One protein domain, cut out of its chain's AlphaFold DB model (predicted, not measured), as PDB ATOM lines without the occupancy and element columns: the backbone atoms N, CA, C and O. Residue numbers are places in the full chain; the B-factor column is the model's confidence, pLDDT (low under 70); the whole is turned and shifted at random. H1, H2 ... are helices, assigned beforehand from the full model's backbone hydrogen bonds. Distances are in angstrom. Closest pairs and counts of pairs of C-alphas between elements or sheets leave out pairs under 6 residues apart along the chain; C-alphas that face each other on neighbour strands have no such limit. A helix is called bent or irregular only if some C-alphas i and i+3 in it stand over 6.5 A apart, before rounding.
ATOM      1  N   ALA A   5      -7.853 -35.539 -31.518       66.44
ATOM      2  CA  ALA A   5      -7.150 -36.561 -32.286       66.44
ATOM      3  C   ALA A   5      -6.230 -35.993 -33.386       66.44
ATOM      4  O   ALA A   5      -5.311 -36.685 -33.816       66.44
ATOM      5  N   ASP A   6      -6.450 -34.747 -33.815       69.19
ATOM      6  CA  ASP A   6      -5.605 -34.060 -34.801       69.19
ATOM      7  C   ASP A   6      -4.436 -33.312 -34.133       69.19
ATOM      8  O   ASP A   6      -3.604 -32.710 -34.816       69.19
ATOM      9  N   PHE A   7      -4.378 -33.302 -32.796       71.94
ATOM     10  CA  PHE A   7      -3.344 -32.603 -32.048       71.94
ATOM     11  C   PHE A   7      -2.120 -33.504 -31.851       71.94
ATOM     12  O   PHE A   7      -2.125 -34.472 -31.089       71.94
ATOM     13  N   GLU A   8      -1.033 -33.174 -32.544       78.56
ATOM     14  CA  GLU A   8       0.240 -33.874 -32.404       78.56
ATOM     15  C   GLU A   8       0.981 -33.398 -31.146       78.56
ATOM     16  O   GLU A   8       1.882 -32.562 -31.216       78.56
ATOM     17  N   PHE A   9       0.649 -33.980 -29.990       75.56
ATOM     18  CA  PHE A   9       1.310 -33.695 -28.703       75.56
ATOM     19  C   PHE A   9       2.841 -33.814 -28.745       75.56
ATOM     20  O   PHE A   9       3.537 -33.156 -27.983       75.56
ATOM     21  N   ASN A  10       3.378 -34.617 -29.665       78.88
ATOM     22  CA  ASN A  10       4.820 -34.791 -29.841       78.88
ATOM     23  C   ASN A  10       5.517 -33.592 -30.510       78.88
ATOM     24  O   ASN A  10       6.745 -33.557 -30.546       78.88
ATOM     25  N   LYS A  11       4.767 -32.647 -31.092       82.31
ATOM     26  CA  LYS A  11       5.314 -31.489 -31.825       82.31
ATOM     27  C   LYS A  11       5.025 -30.145 -31.162       82.31
ATOM     28  O   LYS A  11       5.430 -29.112 -31.689       82.31
ATOM     29  N   VAL A  12       4.345 -30.153 -30.024       80.12
ATOM     30  CA  VAL A  12       3.961 -28.956 -29.268       80.12
ATOM     31  C   VAL A  12       4.473 -29.056 -27.830       80.12
ATOM     32  O   VAL A  12       4.648 -30.166 -27.323       80.12
ATOM     33  N   PRO A  13       4.724 -27.926 -27.150       84.06
ATOM     34  CA  PRO A  13       5.017 -27.937 -25.725       84.06
ATOM     35  C   PRO A  13       3.920 -28.664 -24.940       84.06
ATOM     36  O   PRO A  13       2.727 -28.468 -25.179       84.06
ATOM     37  N   LEU A  14       4.323 -29.489 -23.970       82.94
ATOM     38  CA  LEU A  14       3.382 -30.261 -23.152       82.94
ATOM     39  C   LEU A  14       2.368 -29.351 -22.440       82.94
ATOM     40  O   LEU A  14       1.198 -29.706 -22.342       82.94
ATOM     41  N   CYS A  15       2.795 -28.170 -21.984       81.62
ATOM     42  CA  CYS A  15       1.919 -27.186 -21.346       81.62
ATOM     43  C   CYS A  15       0.764 -26.747 -22.254       81.62
ATOM     44  O   CYS A  15      -0.378 -26.711 -21.803       81.62
ATOM     45  N   ASP A  16       1.037 -26.500 -23.534       83.62
ATOM     46  CA  ASP A  16       0.032 -26.047 -24.497       83.62
ATOM     47  C   ASP A  16      -0.992 -27.154 -24.755       83.62
ATOM     48  O   ASP A  16      -2.198 -26.906 -24.798       83.62
ATOM     49  N   GLY A  17      -0.520 -28.402 -24.839       86.06
ATOM     50  CA  GLY A  17      -1.389 -29.573 -24.921       86.06
ATOM     51  C   GLY A  17      -2.274 -29.745 -23.685       86.06
ATOM     52  O   GLY A  17      -3.460 -30.033 -23.820       86.06
ATOM     53  N   MET A  18      -1.731 -29.528 -22.484       85.88
ATOM     54  CA  MET A  18      -2.495 -29.626 -21.235       85.88
ATOM     55  C   MET A  18      -3.545 -28.519 -21.092       85.88
ATOM     56  O   MET A  18      -4.653 -28.798 -20.632       85.88
ATOM     57  N   ILE A  19      -3.231 -27.286 -21.504       87.44
ATOM     58  CA  ILE A  19      -4.187 -26.166 -21.527       87.44
ATOM     59  C   ILE A  19      -5.313 -26.460 -22.520       87.44
ATOM     60  O   ILE A  19      -6.479 -26.309 -22.165       87.44
ATOM     61  N   LEU A  20      -4.976 -26.949 -23.718       85.31
ATOM     62  CA  LEU A  20      -5.959 -27.314 -24.737       85.31
ATOM     63  C   LEU A  20      -6.886 -28.436 -24.260       85.31
ATOM     64  O   LEU A  20      -8.101 -28.313 -24.380       85.31
ATOM     65  N   ILE A  21      -6.333 -29.517 -23.693       86.50
ATOM     66  CA  ILE A  21      -7.147 -30.595 -23.116       86.50
ATOM     67  C   ILE A  21      -8.075 -30.019 -22.050       86.50
ATOM     68  O   ILE A  21      -9.268 -30.296 -22.088       86.50
ATOM     69  N   SER A  22      -7.538 -29.213 -21.128       89.06
ATOM     70  CA  SER A  22      -8.299 -28.637 -20.016       89.06
ATOM     71  C   SER A  22      -9.468 -27.779 -20.501       89.06
ATOM     72  O   SER A  22     -10.576 -27.960 -20.013       89.06
ATOM     73  N   GLU A  23      -9.254 -26.929 -21.507       89.00
ATOM     74  CA  GLU A  23     -10.303 -26.117 -22.143       89.00
ATOM     75  C   GLU A  23     -11.372 -26.976 -22.841       89.00
ATOM     76  O   GLU A  23     -12.540 -26.600 -22.882       89.00
ATOM     77  N   MET A  24     -11.008 -28.157 -23.356       85.44
ATOM     78  CA  MET A  24     -11.963 -29.081 -23.983       85.44
ATOM     79  C   MET A  24     -12.790 -29.901 -22.983       85.44
ATOM     80  O   MET A  24     -13.892 -30.322 -23.330       85.44
ATOM     81  N   ILE A  25     -12.261 -30.193 -21.788       88.06
ATOM     82  CA  ILE A  25     -12.938 -31.042 -20.788       88.06
ATOM     83  C   ILE A  25     -13.671 -30.250 -19.700       88.06
ATOM     84  O   ILE A  25     -14.485 -30.829 -18.980       88.06
ATOM     85  N   ARG A  26     -13.358 -28.961 -19.535       87.12
ATOM     86  CA  ARG A  26     -13.897 -28.103 -18.479       87.12
ATOM     87  C   ARG A  26     -14.457 -26.813 -19.062       87.12
ATOM     88  O   ARG A  26     -13.707 -25.953 -19.509       87.12
ATOM     89  N   ASP A  27     -15.767 -26.642 -18.929       83.25
ATOM     90  CA  ASP A  27     -16.474 -25.441 -19.391       83.25
ATOM     91  C   ASP A  27     -16.080 -24.170 -18.610       83.25
ATOM     92  O   ASP A  27     -16.272 -23.053 -19.088       83.25
ATOM     93  N   ASP A  28     -15.525 -24.323 -17.401       86.25
ATOM     94  CA  ASP A  28     -15.056 -23.229 -16.543       86.25
ATOM     95  C   ASP A  28     -13.574 -22.872 -16.755       86.25
ATOM     96  O   ASP A  28     -13.054 -21.954 -16.117       86.25
ATOM     97  N   PHE A  29     -12.878 -23.582 -17.645       83.44
ATOM     98  CA  PHE A  29     -11.451 -23.407 -17.878       83.44
ATOM     99  C   PHE A  29     -11.201 -22.542 -19.117       83.44
ATOM    100  O   PHE A  29     -11.242 -23.014 -20.250       83.44
ATOM    101  N   THR A  30     -10.903 -21.260 -18.908       87.44
ATOM    102  CA  THR A  30     -10.562 -20.326 -19.992       87.44
ATOM    103  C   THR A  30      -9.050 -20.234 -20.175       87.44
ATOM    104  O   THR A  30      -8.347 -19.681 -19.327       87.44
ATOM    105  N   SER A  31      -8.537 -20.719 -21.311       86.88
ATOM    106  CA  SER A  31      -7.096 -20.692 -21.614       86.88
ATOM    107  C   SER A  31      -6.501 -19.280 -21.534       86.88
ATOM    108  O   SER A  31      -5.418 -19.090 -20.983       86.88
ATOM    109  N   GLN A  32      -7.244 -18.267 -21.991       88.38
ATOM    110  CA  GLN A  32      -6.839 -16.862 -21.912       88.38
ATOM    111  C   GLN A  32      -6.577 -16.400 -20.471       88.38
ATOM    112  O   GLN A  32      -5.599 -15.696 -20.226       88.38
ATOM    113  N   PHE A  33      -7.427 -16.799 -19.521       88.50
ATOM    114  CA  PHE A  33      -7.248 -16.456 -18.111       88.50
ATOM    115  C   PHE A  33      -5.999 -17.128 -17.534       88.50
ATOM    116  O   PHE A  33      -5.229 -16.491 -16.821       88.50
ATOM    117  N   VAL A  34      -5.758 -18.389 -17.900       88.25
ATOM    118  CA  VAL A  34      -4.573 -19.141 -17.464       88.25
ATOM    119  C   VAL A  34      -3.288 -18.474 -17.944       88.25
ATOM    120  O   VAL A  34      -2.390 -18.246 -17.137       88.25
ATOM    121  N   TYR A  35      -3.203 -18.111 -19.226       90.56
ATOM    122  CA  TYR A  35      -2.026 -17.411 -19.746       90.56
ATOM    123  C   TYR A  35      -1.823 -16.048 -19.075       90.56
ATOM    124  O   TYR A  35      -0.695 -15.727 -18.707       90.56
ATOM    125  N   ALA A  36      -2.899 -15.284 -18.859       92.81
ATOM    126  CA  ALA A  36      -2.821 -13.989 -18.185       92.81
ATOM    127  C   ALA A  36      -2.323 -14.113 -16.734       92.81
ATOM    128  O   ALA A  36      -1.466 -13.338 -16.307       92.81
ATOM    129  N   GLU A  37      -2.812 -15.101 -15.978       92.31
ATOM    130  CA  GLU A  37      -2.357 -15.313 -14.601       92.31
ATOM    131  C   GLU A  37      -0.898 -15.794 -14.564       92.31
ATOM    132  O   GLU A  37      -0.113 -15.292 -13.765       92.31
ATOM    133  N   LEU A  38      -0.487 -16.692 -15.468       91.44
ATOM    134  CA  LEU A  38       0.914 -17.119 -15.569       91.44
ATOM    135  C   LEU A  38       1.853 -15.951 -15.906       91.44
ATOM    136  O   LEU A  38       2.912 -15.823 -15.294       91.44
ATOM    137  N   GLU A  39       1.471 -15.075 -16.838       93.88
ATOM    138  CA  GLU A  39       2.260 -13.891 -17.197       93.88
ATOM    139  C   GLU A  39       2.400 -12.914 -16.020       93.88
ATOM    140  O   GLU A  39       3.492 -12.401 -15.750       93.88
ATOM    141  N   LYS A  40       1.318 -12.711 -15.263       95.19
ATOM    142  CA  LYS A  40       1.326 -11.916 -14.032       95.19
ATOM    143  C   LYS A  40       2.266 -12.509 -12.980       95.19
ATOM    144  O   LYS A  40       3.069 -11.771 -12.414       95.19
ATOM    145  N   LEU A  41       2.209 -13.820 -12.739       95.25
ATOM    146  CA  LEU A  41       3.091 -14.493 -11.777       95.25
ATOM    147  C   LEU A  41       4.561 -14.402 -12.197       95.25
ATOM    148  O   LEU A  41       5.422 -14.110 -11.372       95.25
ATOM    149  N   VAL A  42       4.856 -14.575 -13.489       93.94
ATOM    150  CA  VAL A  42       6.210 -14.391 -14.035       93.94
ATOM    151  C   VAL A  42       6.694 -12.955 -13.840       93.94
ATOM    152  O   VAL A  42       7.857 -12.749 -13.495       93.94
ATOM    153  N   SER A  43       5.825 -11.967 -14.049       95.12
ATOM    154  CA  SER A  43       6.163 -10.554 -13.841       95.12
ATOM    155  C   SER A  43       6.488 -10.276 -12.372       95.12
ATOM    156  O   SER A  43       7.558  -9.742 -12.088       95.12
ATOM    157  N   LEU A  44       5.655 -10.760 -11.443       95.19
ATOM    158  CA  LEU A  44       5.900 -10.664  -9.999       95.19
ATOM    159  C   LEU A  44       7.236 -11.313  -9.609       95.19
ATOM    160  O   LEU A  44       8.043 -10.719  -8.901       95.19
ATOM    161  N   ALA A  45       7.512 -12.514 -10.125       94.69
ATOM    162  CA  ALA A  45       8.767 -13.216  -9.867       94.69
ATOM    163  C   ALA A  45       9.983 -12.380 -10.273       94.69
ATOM    164  O   ALA A  45      10.990 -12.355  -9.574       94.69
ATOM    165  N   ARG A  46       9.903 -11.703 -11.424       94.00
ATOM    166  CA  ARG A  46      10.997 -10.872 -11.946       94.00
ATOM    167  C   ARG A  46      11.217  -9.610 -11.121       94.00
ATOM    168  O   ARG A  46      12.350  -9.142 -11.069       94.00
ATOM    169  N   GLU A  47      10.165  -9.070 -10.516       94.38
ATOM    170  CA  GLU A  47      10.252  -7.918  -9.615       94.38
ATOM    171  C   GLU A  47      10.862  -8.310  -8.261       94.38
ATOM    172  O   GLU A  47      11.745  -7.615  -7.756       94.38
ATOM    173  N   GLU A  48      10.458  -9.455  -7.708       93.38
ATOM    174  CA  GLU A  48      10.909  -9.948  -6.399       93.38
ATOM    175  C   GLU A  48      12.319 -10.569  -6.433       93.38
ATOM    176  O   GLU A  48      13.115 -10.433  -5.496       93.38
ATOM    177  N   ILE A  49      12.667 -11.266  -7.521       94.75
ATOM    178  CA  ILE A  49      13.947 -11.969  -7.645       94.75
ATOM    179  C   ILE A  49      15.014 -11.012  -8.174       94.75
ATOM    180  O   ILE A  49      15.148 -10.760  -9.373       94.75
ATOM    181  N   ASN A  50      15.859 -10.538  -7.261       92.56
ATOM    182  CA  ASN A  50      17.019  -9.734  -7.619       92.56
ATOM    183  C   ASN A  50      18.069 -10.566  -8.382       92.56
ATOM    184  O   ASN A  50      18.789 -11.376  -7.794       92.56
ATOM    185  N   GLN A  51      18.220 -10.284  -9.678       90.44
ATOM    186  CA  GLN A  51      19.164 -10.976 -10.564       90.44
ATOM    187  C   GLN A  51      20.647 -10.767 -10.217       90.44
ATOM    188  O   GLN A  51      21.493 -11.519 -10.690       90.44
ATOM    189  N   ALA A  52      20.982  -9.773  -9.388       94.00
ATOM    190  CA  ALA A  52      22.350  -9.554  -8.915       94.00
ATOM    191  C   ALA A  52      22.749 -10.497  -7.766       94.00
ATOM    192  O   ALA A  52      23.925 -10.555  -7.401       94.00
ATOM    193  N   ARG A  53      21.793 -11.217  -7.160       95.56
ATOM    194  CA  ARG A  53      22.083 -12.198  -6.105       95.56
ATOM    195  C   ARG A  53      22.573 -13.531  -6.688       95.56
ATOM    196  O   ARG A  53      22.292 -13.818  -7.849       95.56
ATOM    197  N   PRO A  54      23.281 -14.361  -5.900       97.06
ATOM    198  CA  PRO A  54      23.710 -15.689  -6.335       97.06
ATOM    199  C   PRO A  54      22.543 -16.563  -6.806       97.06
ATOM    200  O   PRO A  54      21.428 -16.442  -6.296       97.06
ATOM    201  N   GLN A  55      22.819 -17.468  -7.745       95.12
ATOM    202  CA  GLN A  55      21.808 -18.330  -8.362       95.12
ATOM    203  C   GLN A  55      21.053 -19.191  -7.338       95.12
ATOM    204  O   GLN A  55      19.838 -19.325  -7.454       95.12
ATOM    205  N   ASP A  56      21.742 -19.702  -6.316       97.06
ATOM    206  CA  ASP A  56      21.119 -20.502  -5.252       97.06
ATOM    207  C   ASP A  56      20.041 -19.705  -4.512       97.06
ATOM    208  O   ASP A  56      18.924 -20.180  -4.335       97.06
ATOM    209  N   TRP A  57      20.329 -18.441  -4.186       96.75
ATOM    210  CA  TRP A  57      19.353 -17.562  -3.549       96.75
ATOM    211  C   TRP A  57      18.162 -17.266  -4.469       96.75
ATOM    212  O   TRP A  57      17.021 -17.229  -4.015       96.75
ATOM    213  N   GLN A  58      18.406 -17.052  -5.769       96.00
ATOM    214  CA  GLN A  58      17.328 -16.816  -6.738       96.00
ATOM    215  C   GLN A  58      16.402 -18.033  -6.841       96.00
ATOM    216  O   GLN A  58      15.183 -17.875  -6.905       96.00
ATOM    217  N   LEU A  59      16.979 -19.238  -6.830       95.38
ATOM    218  CA  LEU A  59      16.230 -20.487  -6.841       95.38
ATOM    219  C   LEU A  59      15.422 -20.662  -5.551       95.38
ATOM    220  O   LEU A  59      14.233 -20.952  -5.629       95.38
ATOM    221  N   GLU A  60      16.030 -20.441  -4.384       95.75
ATOM    222  CA  GLU A  60      15.334 -20.490  -3.091       95.75
ATOM    223  C   GLU A  60      14.150 -19.519  -3.055       95.75
ATOM    224  O   GLU A  60      13.045 -19.910  -2.677       95.75
ATOM    225  N   LYS A  61      14.344 -18.280  -3.529       95.50
ATOM    226  CA  LYS A  61      13.266 -17.287  -3.593       95.50
ATOM    227  C   LYS A  61      12.159 -17.701  -4.565       95.50
ATOM    228  O   LYS A  61      10.984 -17.533  -4.256       95.50
ATOM    229  N   LEU A  62      12.505 -18.284  -5.714       95.00
ATOM    230  CA  LEU A  62      11.511 -18.800  -6.658       95.00
ATOM    231  C   LEU A  62      10.689 -19.952  -6.057       95.00
ATOM    232  O   LEU A  62       9.475 -19.994  -6.237       95.00
ATOM    233  N   VAL A  63      11.335 -20.868  -5.331       93.56
ATOM    234  CA  VAL A  63      10.670 -21.984  -4.634       93.56
ATOM    235  C   VAL A  63       9.728 -21.464  -3.543       93.56
ATOM    236  O   VAL A  63       8.606 -21.959  -3.434       93.56
ATOM    237  N   GLU A  64      10.145 -20.450  -2.778       93.69
ATOM    238  CA  GLU A  64       9.313 -19.777  -1.769       93.69
ATOM    239  C   GLU A  64       8.054 -19.158  -2.395       93.69
ATOM    240  O   GLU A  64       6.944 -19.430  -1.935       93.69
ATOM    241  N   LEU A  65       8.210 -18.389  -3.478       94.12
ATOM    242  CA  LEU A  65       7.085 -17.793  -4.203       94.12
ATOM    243  C   LEU A  65       6.120 -18.873  -4.714       94.12
ATOM    244  O   LEU A  65       4.910 -18.777  -4.519       94.12
ATOM    245  N   PHE A  66       6.653 -19.937  -5.319       92.44
ATOM    246  CA  PHE A  66       5.855 -20.978  -5.961       92.44
ATOM    247  C   PHE A  66       5.050 -21.825  -4.961       92.44
ATOM    248  O   PHE A  66       3.836 -21.980  -5.112       92.44
ATOM    249  N   TYR A  67       5.705 -22.362  -3.927       90.25
ATOM    250  CA  TYR A  67       5.068 -23.284  -2.977       90.25
ATOM    251  C   TYR A  67       4.492 -22.607  -1.732       90.25
ATOM    252  O   TYR A  67       3.574 -23.158  -1.121       90.25
ATOM    253  N   GLY A  68       5.022 -21.447  -1.344       88.00
ATOM    254  CA  GLY A  68       4.566 -20.695  -0.179       88.00
ATOM    255  C   GLY A  68       3.431 -19.737  -0.521       88.00
ATOM    256  O   GLY A  68       2.353 -19.823   0.063       88.00
ATOM    257  N   GLU A  69       3.666 -18.834  -1.474       89.19
ATOM    258  CA  GLU A  69       2.760 -17.707  -1.729       89.19
ATOM    259  C   GLU A  69       1.701 -18.007  -2.794       89.19
ATOM    260  O   GLU A  69       0.519 -17.730  -2.594       89.19
ATOM    261  N   TRP A  70       2.100 -18.590  -3.924       92.25
ATOM    262  CA  TRP A  70       1.205 -18.803  -5.069       92.25
ATOM    263  C   TRP A  70       0.376 -20.083  -4.971       92.25
ATOM    264  O   TRP A  70      -0.531 -20.297  -5.773       92.25
ATOM    265  N   GLY A  71       0.654 -20.928  -3.976       86.06
ATOM    266  CA  GLY A  71      -0.173 -22.090  -3.676       86.06
ATOM    267  C   GLY A  71      -0.076 -23.213  -4.709       86.06
ATOM    268  O   GLY A  71      -1.006 -24.011  -4.806       86.06
ATOM    269  N   PHE A  72       1.039 -23.331  -5.441       86.06
ATOM    270  CA  PHE A  72       1.330 -24.501  -6.287       86.06
ATOM    271  C   PHE A  72       1.749 -25.726  -5.453       86.06
ATOM    272  O   PHE A  72       2.690 -26.451  -5.782       86.06
ATOM    273  N   CYS A  73       1.063 -25.961  -4.341       76.00
ATOM    274  CA  CYS A  73       1.255 -27.091  -3.451       76.00
ATOM    275  C   CYS A  73       0.004 -27.973  -3.454       76.00
ATOM    276  O   CYS A  73      -1.114 -27.514  -3.689       76.00
TER     277      CYS A  73
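AT A GLANCE: This is residues 5 to 73 of the 82 residues of the protein "Transcriptional regulator" of Enterobacter cancerogenus (UniProt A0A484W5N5). Picture one long helix, H2, as a bar with a shorter helix at each end, both on the same side of the bar: H1 is set slantwise beside its first residue, and H3 folds back past its later part. H1 and H3 are apart and the contacts are few, which leaves an open, loose shape, with residues 10 to 15 sticking out near one end and residues 51 to 56 at the other. The printed part has 69 residues with three named helices, in the order H1, H2, H3 along the chain, and no named strand; the class is all helix. The whole is loose, with a radius of gyration of the C-alphas of 15.6 A, and elongated, with spans of 46 by 27 by 20 A.

IN THESE COORDINATES: Start with the longest helix, H2, residues 31 to 48. Find C-alpha 31 at (-7.096, -20.692, -21.614); from there the helix runs to C-alpha 48 at (10.909, -9.948, -6.399), a length of 25.9 A over 18 residues. Go back along the chain to H1, residues 14 to 25, which begins at C-alpha 14 at (3.382, -30.261, -23.152) and measures 16.5 A from first to last C-alpha. Watch x along these two helices: it falls from the first C-alpha of H1 to the last, and rises from the first C-alpha of H2 to the last. Then go past H2 to H3, residues 55 to 69, where x falls again over a length of 20.2 A and the last C-alpha, that of Glu 69, stands at (2.760, -17.707, -1.729). H3 is neither bent nor irregular, but only just: C-alphas 66 and 69 are 6.2 A apart.

HOW THE PARTS SIT: Begin at Ser 31, the first residue of H2, where H2 touches H1. H1 and H2 only just touch, with 3 pairs of C-alphas within 8 A. Their closest C-alphas are those of Ile 19 and Ser 31, 6.2 A apart. H1 touches H2 with residues 19 to 23 alone, and H2 touches H1 with residue 31 alone. The two run opposite ways at a steep tilt of 41 degrees, with their centres 17.7 A apart, and they form a helical hairpin over a tight link of 5 residues. Now look at the later part of H2: H2 and H3 are close but not clearly touching, with 2 pairs of C-alphas within 8 A. Their closest C-alphas are those of Ala 45 and Leu 62, 7.0 A apart. H2 and H3 run opposite ways at a steep tilt of 48 degrees, and their centres are 15.5 A apart. H1 and H3 are apart. Along the backbones of H1, H2 and H3, every pair of O i and N i+4 is within hydrogen-bond range.

THE WHOLE: The two C-alphas farthest apart are those of Ala 5, at (-7.150, -36.561, -32.286), and Ala 52, at (22.350, -9.554, -8.915), 46.3 A from each other. From the first printed C-alpha, that of Ala 5, to the last, that of Cys 73, it is 31.5 A. Residues 10 to 15, of which 14 to 15 belong to H1, stand free, and so do residues 51 to 56, of which 55 to 56 belong to H3. Without these stretches the body has 57 residues, spans 43 by 23 by 20 A and has a radius of gyration of 14.6 A. The printed part has no cut; the link from H1 to H2 is tight, the link from H2 to H3, of 6 residues, is short, and no link is long. Read the B-factor column for the model's confidence: the mean pLDDT of the printed part is 88.7, and residues 5 to 6 are under 70.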